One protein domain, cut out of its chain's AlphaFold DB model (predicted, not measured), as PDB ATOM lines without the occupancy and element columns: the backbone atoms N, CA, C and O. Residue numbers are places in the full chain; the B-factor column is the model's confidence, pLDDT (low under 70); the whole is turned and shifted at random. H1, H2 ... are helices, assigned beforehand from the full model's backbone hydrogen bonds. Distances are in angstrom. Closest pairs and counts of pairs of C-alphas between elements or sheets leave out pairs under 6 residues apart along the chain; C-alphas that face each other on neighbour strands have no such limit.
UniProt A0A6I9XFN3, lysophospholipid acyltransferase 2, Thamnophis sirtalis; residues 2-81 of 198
ATOM      1  N   MET A   2      79.213  34.249  78.095       83.44
ATOM      2  CA  MET A   2      78.939  33.214  77.074       83.44
ATOM      3  C   MET A   2      79.788  31.932  77.205       83.44
ATOM      4  O   MET A   2      79.230  30.841  77.237       83.44
ATOM      5  N   ILE A   3      81.116  32.057  77.329       84.00
ATOM      6  CA  ILE A   3      82.025  30.895  77.375       84.00
ATOM      7  C   ILE A   3      81.786  30.022  78.612       84.00
ATOM      8  O   ILE A   3      81.772  28.804  78.505       84.00
ATOM      9  N   ILE A   4      81.544  30.621  79.782       87.62
ATOM     10  CA  ILE A   4      81.282  29.864  81.017       87.62
ATOM     11  C   ILE A   4      79.990  29.054  80.870       87.62
ATOM     12  O   ILE A   4      79.990  27.861  81.153       87.62
ATOM     13  N   THR A   5      78.917  29.661  80.355       90.88
ATOM     14  CA  THR A   5      77.665  28.940  80.090       90.88
ATOM     15  C   THR A   5      77.896  27.759  79.152       90.88
ATOM     16  O   THR A   5      77.471  26.651  79.460       90.88
ATOM     17  N   GLN A   6      78.629  27.967  78.052       90.69
ATOM     18  CA  GLN A   6      78.967  26.893  77.114       90.69
ATOM     19  C   GLN A   6      79.749  25.767  77.797       90.69
ATOM     20  O   GLN A   6      79.391  24.608  77.643       90.69
ATOM     21  N   LYS A   7      80.759  26.095  78.608       91.19
ATOM     22  CA  LYS A   7      81.574  25.111  79.334       91.19
ATOM     23  C   LYS A   7      80.762  24.288  80.327       91.19
ATOM     24  O   LYS A   7      80.952  23.076  80.393       91.19
ATOM     25  N   ILE A   8      79.859  24.926  81.073       92.81
ATOM     26  CA  ILE A   8      78.975  24.246  82.028       92.81
ATOM     27  C   ILE A   8      78.015  23.312  81.288       92.81
ATOM     28  O   ILE A   8      77.869  22.156  81.679       92.81
ATOM     29  N   THR A   9      77.387  23.789  80.211       94.06
ATOM     30  CA  THR A   9      76.472  22.976  79.403       94.06
ATOM     31  C   THR A   9      77.199  21.804  78.745       94.06
ATOM     32  O   THR A   9      76.722  20.678  78.844       94.06
ATOM     33  N   SER A  10      78.366  22.032  78.134       92.62
ATOM     34  CA  SER A  10      79.195  20.970  77.551       92.62
ATOM     35  C   SER A  10      79.573  19.923  78.592       92.62
ATOM     36  O   SER A  10      79.344  18.743  78.356       92.62
ATOM     37  N   LEU A  11      80.041  20.341  79.771       94.12
ATOM     38  CA  LEU A  11      80.386  19.413  80.847       94.12
ATOM     39  C   LEU A  11      79.175  18.591  81.312       94.12
ATOM     40  O   LEU A  11      79.306  17.399  81.571       94.12
ATOM     41  N   ALA A  12      77.986  19.193  81.393       94.00
ATOM     42  CA  ALA A  12      76.773  18.460  81.750       94.00
ATOM     43  C   ALA A  12      76.463  17.339  80.740       94.00
ATOM     44  O   ALA A  12      76.146  16.220  81.148       94.00
ATOM     45  N   TYR A  13      76.609  17.609  79.438       93.75
ATOM     46  CA  TYR A  13      76.455  16.591  78.396       93.75
ATOM     47  C   TYR A  13      77.567  15.539  78.432       93.75
ATOM     48  O   TYR A  13      77.273  14.352  78.336       93.75
ATOM     49  N   GLU A  14      78.822  15.940  78.630       93.62
ATOM     50  CA  GLU A  14      79.966  15.024  78.724       93.62
ATOM     51  C   GLU A  14      79.842  14.063  79.920       93.62
ATOM     52  O   GLU A  14      80.173  12.880  79.809       93.62
ATOM     53  N   ILE A  15      79.323  14.547  81.054       94.31
ATOM     54  CA  ILE A  15      79.000  13.735  82.236       94.31
ATOM     55  C   ILE A  15      77.837  12.785  81.935       94.31
ATOM     56  O   ILE A  15      77.885  11.611  82.305       94.31
ATOM     57  N   TYR A  16      76.791  13.274  81.262       92.94
ATOM     58  CA  TYR A  16      75.652  12.441  80.887       92.94
ATOM     59  C   TYR A  16      76.071  11.290  79.962       92.94
ATOM     60  O   TYR A  16      75.766  10.126  80.234       92.94
ATOM     61  N   ASP A  17      76.838  11.609  78.919       92.56
ATOM     62  CA  ASP A  17      77.379  10.639  77.971       92.56
ATOM     63  C   ASP A  17      78.313   9.628  78.666       92.56
ATOM     64  O   ASP A  17      78.304   8.453  78.310       92.56
ATOM     65  N   GLY A  18      79.089  10.040  79.675       90.69
ATOM     66  CA  GLY A  18      80.045   9.164  80.361       90.69
ATOM     67  C   GLY A  18      79.489   8.304  81.497       90.69
ATOM     68  O   GLY A  18      80.033   7.227  81.743       90.69
ATOM     69  N   MET A  19      78.439   8.751  82.194       90.75
ATOM     70  CA  MET A  19      77.902   8.049  83.372       90.75
ATOM     71  C   MET A  19      76.576   7.325  83.117       90.75
ATOM     72  O   MET A  19      76.276   6.364  83.820       90.75
ATOM     73  N   PHE A  20      75.777   7.774  82.142       89.69
ATOM     74  CA  PHE A  20      74.405   7.283  81.953       89.69
ATOM     75  C   PHE A  20      74.158   6.612  80.601       89.69
ATOM     76  O   PHE A  20      73.130   5.953  80.434       89.69
ATOM     77  N   ARG A  21      75.080   6.737  79.640       89.50
ATOM     78  CA  ARG A  21      74.973   6.093  78.326       89.50
ATOM     79  C   ARG A  21      75.973   4.955  78.181       89.50
ATOM     80  O   ARG A  21      77.067   4.986  78.741       89.50
ATOM     81  N   LYS A  22      75.598   3.939  77.404       87.88
ATOM     82  CA  LYS A  22      76.504   2.841  77.056       87.88
ATOM     83  C   LYS A  22      77.477   3.292  75.980       87.88
ATOM     84  O   LYS A  22      77.112   4.021  75.062       87.88
ATOM     85  N   GLU A  23      78.700   2.782  76.044       85.00
ATOM     86  CA  GLU A  23      79.749   3.124  75.085       85.00
ATOM     87  C   GLU A  23      79.352   2.797  73.639       85.00
ATOM     88  O   GLU A  23      79.588   3.590  72.734       85.00
ATOM     89  N   GLU A  24      78.652   1.688  73.417       87.38
ATOM     90  CA  GLU A  24      78.127   1.265  72.111       87.38
ATOM     91  C   GLU A  24      77.207   2.313  71.458       87.38
ATOM     92  O   GLU A  24      77.229   2.468  70.241       87.38
ATOM     93  N   GLU A  25      76.476   3.096  72.252       88.44
ATOM     94  CA  GLU A  25      75.512   4.099  71.774       88.44
ATOM     95  C   GLU A  25      76.150   5.467  71.485       88.44
ATOM     96  O   GLU A  25      75.513   6.353  70.906       88.44
ATOM     97  N   LEU A  26      77.393   5.675  71.922       87.94
ATOM     98  CA  LEU A  26      78.104   6.937  71.757       87.94
ATOM     99  C   LEU A  26      78.772   7.011  70.383       87.94
ATOM    100  O   LEU A  26      79.402   6.049  69.929       87.94
ATOM    101  N   LEU A  27      78.710   8.191  69.760       88.81
ATOM    102  CA  LEU A  27      79.548   8.492  68.602       88.81
ATOM    103  C   LEU A  27      81.033   8.498  69.014       88.81
ATOM    104  O   LEU A  27      81.341   8.823  70.162       88.81
ATOM    105  N   PRO A  28      81.976   8.217  68.095       86.12
ATOM    106  CA  PRO A  28      83.408   8.229  68.405       86.12
ATOM    107  C   PRO A  28      83.892   9.531  69.067       86.12
ATOM    108  O   PRO A  28      84.659   9.490  70.026       86.12
ATOM    109  N   SER A  29      83.388  10.686  68.619       82.44
ATOM    110  CA  SER A  29      83.689  11.989  69.228       82.44
ATOM    111  C   SER A  29      83.149  12.110  70.656       82.44
ATOM    112  O   SER A  29      83.861  12.579  71.539       82.44
ATOM    113  N   GLN A  30      81.926  11.636  70.909       86.25
ATOM    114  CA  GLN A  30      81.331  11.634  72.247       86.25
ATOM    115  C   GLN A  30      82.096  10.712  73.196       86.25
ATOM    116  O   GLN A  30      82.364  11.097  74.327       86.25
ATOM    117  N   ARG A  31      82.517   9.526  72.734       86.38
ATOM    118  CA  ARG A  31      83.357   8.610  73.529       86.38
ATOM    119  C   ARG A  31      84.664   9.264  73.944       86.38
ATOM    120  O   ARG A  31      85.101   9.088  75.079       86.38
ATOM    121  N   CYS A  32      85.273  10.020  73.031       84.12
ATOM    122  CA  CYS A  32      86.518  10.716  73.311       84.12
ATOM    123  C   CYS A  32      86.340  11.766  74.414       84.12
ATOM    124  O   CYS A  32      87.205  11.854  75.277       84.12
ATOM    125  N   LEU A  33      85.215  12.481  74.459       87.25
ATOM    126  CA  LEU A  33      84.970  13.560  75.425       87.25
ATOM    127  C   LEU A  33      84.213  13.120  76.693       87.25
ATOM    128  O   LEU A  33      84.133  13.879  77.655       87.25
ATOM    129  N   ALA A  34      83.676  11.899  76.719       89.50
ATOM    130  CA  ALA A  34      82.852  11.390  77.808       89.50
ATOM    131  C   ALA A  34      83.586  11.392  79.162       89.50
ATOM    132  O   ALA A  34      84.677  10.830  79.315       89.50
ATOM    133  N   VAL A  35      82.938  11.969  80.176       91.38
ATOM    134  CA  VAL A  35      83.467  12.093  81.537       91.38
ATOM    135  C   VAL A  35      82.908  10.965  82.399       91.38
ATOM    136  O   VAL A  35      81.743  10.970  82.783       91.38
ATOM    137  N   ARG A  36      83.755   9.979  82.718       89.50
ATOM    138  CA  ARG A  36      83.349   8.780  83.484       89.50
ATOM    139  C   ARG A  36      83.481   8.916  85.001       89.50
ATOM    140  O   ARG A  36      83.088   8.016  85.737       89.50
ATOM    141  N   ARG A  37      84.047  10.027  85.476       91.19
ATOM    142  CA  ARG A  37      84.208  10.345  86.898       91.19
ATOM    143  C   ARG A  37      83.674  11.746  87.154       91.19
ATOM    144  O   ARG A  37      84.068  12.677  86.461       91.19
ATOM    145  N   MET A  38      82.851  11.895  88.188       91.75
ATOM    146  CA  MET A  38      82.357  13.202  88.612       91.75
ATOM    147  C   MET A  38      83.530  14.136  88.980       91.75
ATOM    148  O   MET A  38      84.345  13.755  89.830       91.75
ATOM    149  N   PRO A  39      83.615  15.341  88.383       93.00
ATOM    150  CA  PRO A  39      84.579  16.360  88.786       93.00
ATOM    151  C   PRO A  39      84.411  16.738  90.257       93.00
ATOM    152  O   PRO A  39      83.292  16.925  90.740       93.00
ATOM    153  N   SER A  40      85.519  16.902  90.970       94.56
ATOM    154  CA  SER A  40      85.518  17.568  92.271       94.56
ATOM    155  C   SER A  40      85.174  19.052  92.120       94.56
ATOM    156  O   SER A  40      85.321  19.645  91.049       94.56
ATOM    157  N   LEU A  41      84.761  19.692  93.220       93.62
ATOM    158  CA  LEU A  41      84.475  21.130  93.222       93.62
ATOM    159  C   LEU A  41      85.689  21.951  92.758       93.62
ATOM    160  O   LEU A  41      85.527  22.937  92.042       93.62
ATOM    161  N   LEU A  42      86.898  21.525  93.133       93.56
ATOM    162  CA  LEU A  42      88.130  22.200  92.743       93.56
ATOM    163  C   LEU A  42      88.385  22.080  91.237       93.56
ATOM    164  O   LEU A  42      88.643  23.092  90.596       93.56
ATOM    165  N   GLU A  43      88.265  20.882  90.661       93.56
ATOM    166  CA  GLU A  43      88.452  20.674  89.217       93.56
ATOM    167  C   GLU A  43      87.407  21.445  88.405       93.56
ATOM    168  O   GLU A  43      87.737  22.092  87.410       93.56
ATOM    169  N   TYR A  44      86.155  21.449  88.870       92.88
ATOM    170  CA  TYR A  44      85.074  22.214  88.259       92.88
ATOM    171  C   TYR A  44      85.349  23.724  88.277       92.88
ATOM    172  O   TYR A  44      85.210  24.391  87.249       92.88
ATOM    173  N   LEU A  45      85.755  24.279  89.423       92.56
ATOM    174  CA  LEU A  45      86.089  25.701  89.532       92.56
ATOM    175  C   LEU A  45      87.341  26.047  88.727       92.56
ATOM    176  O   LEU A  45      87.345  27.061  88.037       92.56
ATOM    177  N   SER A  46      88.365  25.195  88.753       92.81
ATOM    178  CA  SER A  46      89.590  25.365  87.970       92.81
ATOM    179  C   SER A  46      89.273  25.425  86.474       92.81
ATOM    180  O   SER A  46      89.697  26.348  85.776       92.81
ATOM    181  N   TYR A  47      88.436  24.501  85.992       92.00
ATOM    182  CA  TYR A  47      87.970  24.484  84.612       92.00
ATOM    183  C   TYR A  47      87.218  25.764  84.258       92.00
ATOM    184  O   TYR A  47      87.578  26.425  83.285       92.00
ATOM    185  N   ASN A  48      86.209  26.165  85.033       90.00
ATOM    186  CA  ASN A  48      85.385  27.332  84.705       90.00
ATOM    187  C   ASN A  48      86.131  28.668  84.844       90.00
ATOM    188  O   ASN A  48      85.943  29.558  84.014       90.00
ATOM    189  N   CYS A  49      87.006  28.791  85.841       88.62
ATOM    190  CA  CYS A  49      87.739  30.015  86.169       88.62
ATOM    191  C   CYS A  49      89.153  30.065  85.568       88.62
ATOM    192  O   CYS A  49      89.951  30.916  85.958       88.62
ATOM    193  N   ASN A  50      89.476  29.183  84.617       87.69
ATOM    194  CA  ASN A  50      90.761  29.196  83.926       87.69
ATOM    195  C   ASN A  50      91.050  30.575  83.299       87.69
ATOM    196  O   ASN A  50      90.345  31.009  82.381       87.69
ATOM    197  N   PHE A  51      92.122  31.232  83.753       84.44
ATOM    198  CA  PHE A  51      92.458  32.605  83.364       84.44
ATOM    199  C   PHE A  51      92.663  32.767  81.850       84.44
ATOM    200  O   PHE A  51      92.332  33.813  81.297       84.44
ATOM    201  N   MET A  52      93.143  31.719  81.170       83.25
ATOM    202  CA  MET A  52      93.436  31.739  79.731       83.25
ATOM    203  C   MET A  52      92.186  31.847  78.849       83.25
ATOM    204  O   MET A  52      92.300  32.137  77.661       83.25
ATOM    205  N   GLY A  53      90.996  31.580  79.398       76.44
ATOM    206  CA  GLY A  53      89.746  31.553  78.634       76.44
ATOM    207  C   GLY A  53      88.549  32.194  79.332       76.44
ATOM    208  O   GLY A  53      87.427  32.041  78.856       76.44
ATOM    209  N   ILE A  54      88.756  32.894  80.453       77.62
ATOM    210  CA  ILE A  54      87.657  33.442  81.261       77.62
ATOM    211  C   ILE A  54      86.953  34.638  80.593       77.62
ATOM    212  O   ILE A  54      85.731  34.764  80.681       77.62
ATOM    213  N   LEU A  55      87.707  35.505  79.901       69.31
ATOM    214  CA  LEU A  55      87.180  36.712  79.243       69.31
ATOM    215  C   LEU A  55      86.844  36.470  77.769       69.31
ATOM    216  O   LEU A  55      85.737  36.759  77.319       69.31
ATOM    217  N   ALA A  56      87.804  35.918  77.036       69.25
ATOM    218  CA  ALA A  56      87.681  35.494  75.655       69.25
ATOM    219  C   ALA A  56      88.583  34.271  75.510       69.25
ATOM    220  O   ALA A  56      89.754  34.322  75.872       69.25
ATOM    221  N   GLY A  57      88.017  33.157  75.067       75.19
ATOM    222  CA  GLY A  57      88.695  31.871  75.022       75.19
ATOM    223  C   GLY A  57      87.983  30.954  74.043       75.19
ATOM    224  O   GLY A  57      86.753  31.022  73.963       75.19
ATOM    225  N   PRO A  58      88.707  30.111  73.294       82.62
ATOM    226  CA  PRO A  58      88.061  29.012  72.602       82.62
ATOM    227  C   PRO A  58      87.344  28.113  73.617       82.62
ATOM    228  O   PRO A  58      87.814  27.917  74.740       82.62
ATOM    229  N   LEU A  59      86.198  27.562  73.217       85.31
ATOM    230  CA  LEU A  59      85.565  26.493  73.975       85.31
ATOM    231  C   LEU A  59      86.504  25.279  73.967       85.31
ATOM    232  O   LEU A  59      86.908  24.824  72.898       85.31
ATOM    233  N   CYS A  60      86.847  24.787  75.153       86.94
ATOM    234  CA  CYS A  60      87.615  23.563  75.355       86.94
ATOM    235  C   CYS A  60      86.762  22.539  76.106       86.94
ATOM    236  O   CYS A  60      85.890  22.934  76.879       86.94
ATOM    237  N   SER A  61      87.012  21.246  75.892       89.25
ATOM    238  CA  SER A  61      86.369  20.184  76.672       89.25
ATOM    239  C   SER A  61      86.971  20.099  78.078       89.25
ATOM    240  O   SER A  61      88.145  20.426  78.292       89.25
ATOM    241  N   TYR A  62      86.185  19.621  79.046       91.56
ATOM    242  CA  TYR A  62      86.680  19.362  80.397       91.56
ATOM    243  C   TYR A  62      87.786  18.302  80.408       91.56
ATOM    244  O   TYR A  62      88.761  18.439  81.148       91.56
ATOM    245  N   LYS A  63      87.672  17.268  79.566       89.31
ATOM    246  CA  LYS A  63      88.663  16.188  79.509       89.31
ATOM    247  C   LYS A  63      90.022  16.680  79.012       89.31
ATOM    248  O   LYS A  63      91.048  16.323  79.590       89.31
ATOM    249  N   ASP A  64      90.033  17.525  77.986       89.31
ATOM    250  CA  ASP A  64      91.271  18.122  77.478       89.31
ATOM    251  C   ASP A  64      91.900  19.022  78.543       89.31
ATOM    252  O   ASP A  64      93.101  18.951  78.801       89.31
ATOM    253  N   TYR A  65      91.072  19.822  79.223       91.12
ATOM    254  CA  TYR A  65      91.523  20.697  80.300       91.12
ATOM    255  C   TYR A  65      92.150  19.926  81.467       91.12
ATOM    256  O   TYR A  65      93.243  20.283  81.904       91.12
ATOM    257  N   ILE A  66      91.492  18.871  81.961       91.19
ATOM    258  CA  ILE A  66      92.024  18.101  83.092       91.19
ATOM    259  C   ILE A  66      93.326  17.384  82.706       91.19
ATOM    260  O   ILE A  66      94.316  17.435  83.430       91.19
ATOM    261  N   THR A  67      93.366  16.821  81.495       88.38
ATOM    262  CA  THR A  67      94.553  16.156  80.945       88.38
ATOM    263  C   THR A  67      95.738  17.121  80.845       88.38
ATOM    264  O   THR A  67      96.866  16.738  81.160       88.38
ATOM    265  N   PHE A  68      95.476  18.378  80.480       88.44
ATOM    266  CA  PHE A  68      96.475  19.440  80.434       88.44
ATOM    267  C   PHE A  68      97.005  19.832  81.813       88.44
ATOM    268  O   PHE A  68      98.218  19.827  82.008       88.44
ATOM    269  N   ILE A  69      96.134  20.136  82.780       88.75
ATOM    270  CA  ILE A  69      96.598  20.574  84.108       88.75
ATOM    271  C   ILE A  69      97.307  19.459  84.882       88.75
ATOM    272  O   ILE A  69      98.168  19.740  85.710       88.75
ATOM    273  N   GLU A  70      96.973  18.198  84.608       88.12
ATOM    274  CA  GLU A  70      97.640  17.037  85.200       88.12
ATOM    275  C   GLU A  70      98.920  16.641  84.445       88.12
ATOM    276  O   GLU A  70      99.583  15.676  84.825       88.12
ATOM    277  N   GLY A  71      99.269  17.352  83.365       81.19
ATOM    278  CA  GLY A  71     100.473  17.101  82.569       81.19
ATOM    279  C   GLY A  71     100.439  15.798  81.763       81.19
ATOM    280  O   GLY A  71     101.471  15.348  81.269       81.19
ATOM    281  N   ARG A  72      99.265  15.173  81.607       75.25
ATOM    282  CA  ARG A  72      99.099  13.901  80.883       75.25
ATOM    283  C   ARG A  72      98.899  14.066  79.379       75.25
ATOM    284  O   ARG A  72      98.823  13.063  78.672       75.25
ATOM    285  N   SER A  73      98.854  15.297  78.868       66.31
ATOM    286  CA  SER A  73      98.633  15.580  77.441       66.31
ATOM    287  C   SER A  73      99.625  14.877  76.513       66.31
ATOM    288  O   SER A  73      99.244  14.465  75.423       66.31
ATOM    289  N   TYR A  74     100.862  14.655  76.963       57.47
ATOM    290  CA  TYR A  74     101.893  13.951  76.192       57.47
ATOM    291  C   TYR A  74     101.747  12.420  76.210       57.47
ATOM    292  O   TYR A  74     102.267  11.733  75.334       57.47
ATOM    293  N   GLN A  75     101.045  11.864  77.203       50.53
ATOM    294  CA  GLN A  75     100.889  10.415  77.369       50.53
ATOM    295  C   GLN A  75      99.776   9.853  76.477       50.53
ATOM    296  O   GLN A  75      99.895   8.730  75.990       50.53
ATOM    297  N   LEU A  76      98.714  10.628  76.213       50.28
ATOM    298  CA  LEU A  76      97.589  10.166  75.389       50.28
ATOM    299  C   LEU A  76      98.020   9.868  73.940       50.28
ATOM    300  O   LEU A  76      97.575   8.886  73.350       50.28
ATOM    301  N   THR A  77      98.953  10.660  73.402       49.25
ATOM    302  CA  THR A  77      99.491  10.504  72.040       49.25
ATOM    303  C   THR A  77     100.288   9.205  71.857       49.25
ATOM    304  O   THR A  77     100.408   8.719  70.736       49.25
ATOM    305  N   GLN A  78     100.800   8.601  72.938       41.16
ATOM    306  CA  GLN A  78     101.473   7.296  72.874       41.16
ATOM    307  C   GLN A  78     100.476   6.134  72.743       41.16
ATOM    308  O   GLN A  78     100.802   5.115  72.138       41.16
ATOM    309  N   SER A  79      99.254   6.283  73.269       37.69
ATOM    310  CA  SER A  79      98.285   5.183  73.346       37.69
ATOM    311  C   SER A  79      97.480   4.970  72.062       37.69
ATOM    312  O   SER A  79      97.022   3.854  71.827       37.69
ATOM    313  N   GLU A  80      97.291   5.999  71.231       43.00
ATOM    314  CA  GLU A  80      96.542   5.870  69.968       43.00
ATOM    315  C   GLU A  80      97.402   5.323  68.815       43.00
ATOM    316  O   GLU A  80      96.864   4.842  67.818       43.00
ATOM    317  N   ALA A  81      98.733   5.361  68.947       41.62
ATOM    318  CA  ALA A  81      99.647   5.017  67.863       41.62
ATOM    319  C   ALA A  81     100.063   3.537  67.819       41.62
ATOM    320  O   ALA A  81     100.374   3.067  66.731       41.62
TER     321      ALA A  81
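This is residues 2 to 81 of the 198 residues of the protein "lysophospholipid acyltransferase 2" of Thamnophis sirtalis (UniProt A0A6I9XFN3). Long helix H1 makes one side, with short H2 and H3 near its two ends; H4 leads away from it, and H5 turns off at H4's far end. The printed part has 80 residues with five named helices, H1 to H5 in chain order, and no named strand: all helix. It is compact, radius of gyration of the C-alphas 13.0 A, spanning 37 by 28 by 22 A.

H1, residues 2 to 19, starts at C-alpha 2 (78.939, 33.214, 77.074) and measures 26.0 A. H2 is residues 28 to 33, H3 41 to 48, H4 62 to 69, H5 73 to 79, ending at C-alpha 79 (98.285, 5.183, 73.346).

H1 touches H2 with residues 14 to 18 alone; the closest C-alphas, Glu 14 and Leu 33, are 6.2 A apart. H3 touches H4, about perpendicular at 83 degrees; the closest C-alphas, Tyr 47 and Tyr 65, are 6.7 A apart. Every O i to N i+4 pair is within hydrogen-bond range in H1 to H4; H5 has 0 of 3, and 2 of 4 O i to N i+3 pairs.

The printed part has no cut. The link H3 to H4 is long. Residues 55 to 56 and 73 to 81 are under pLDDT 70.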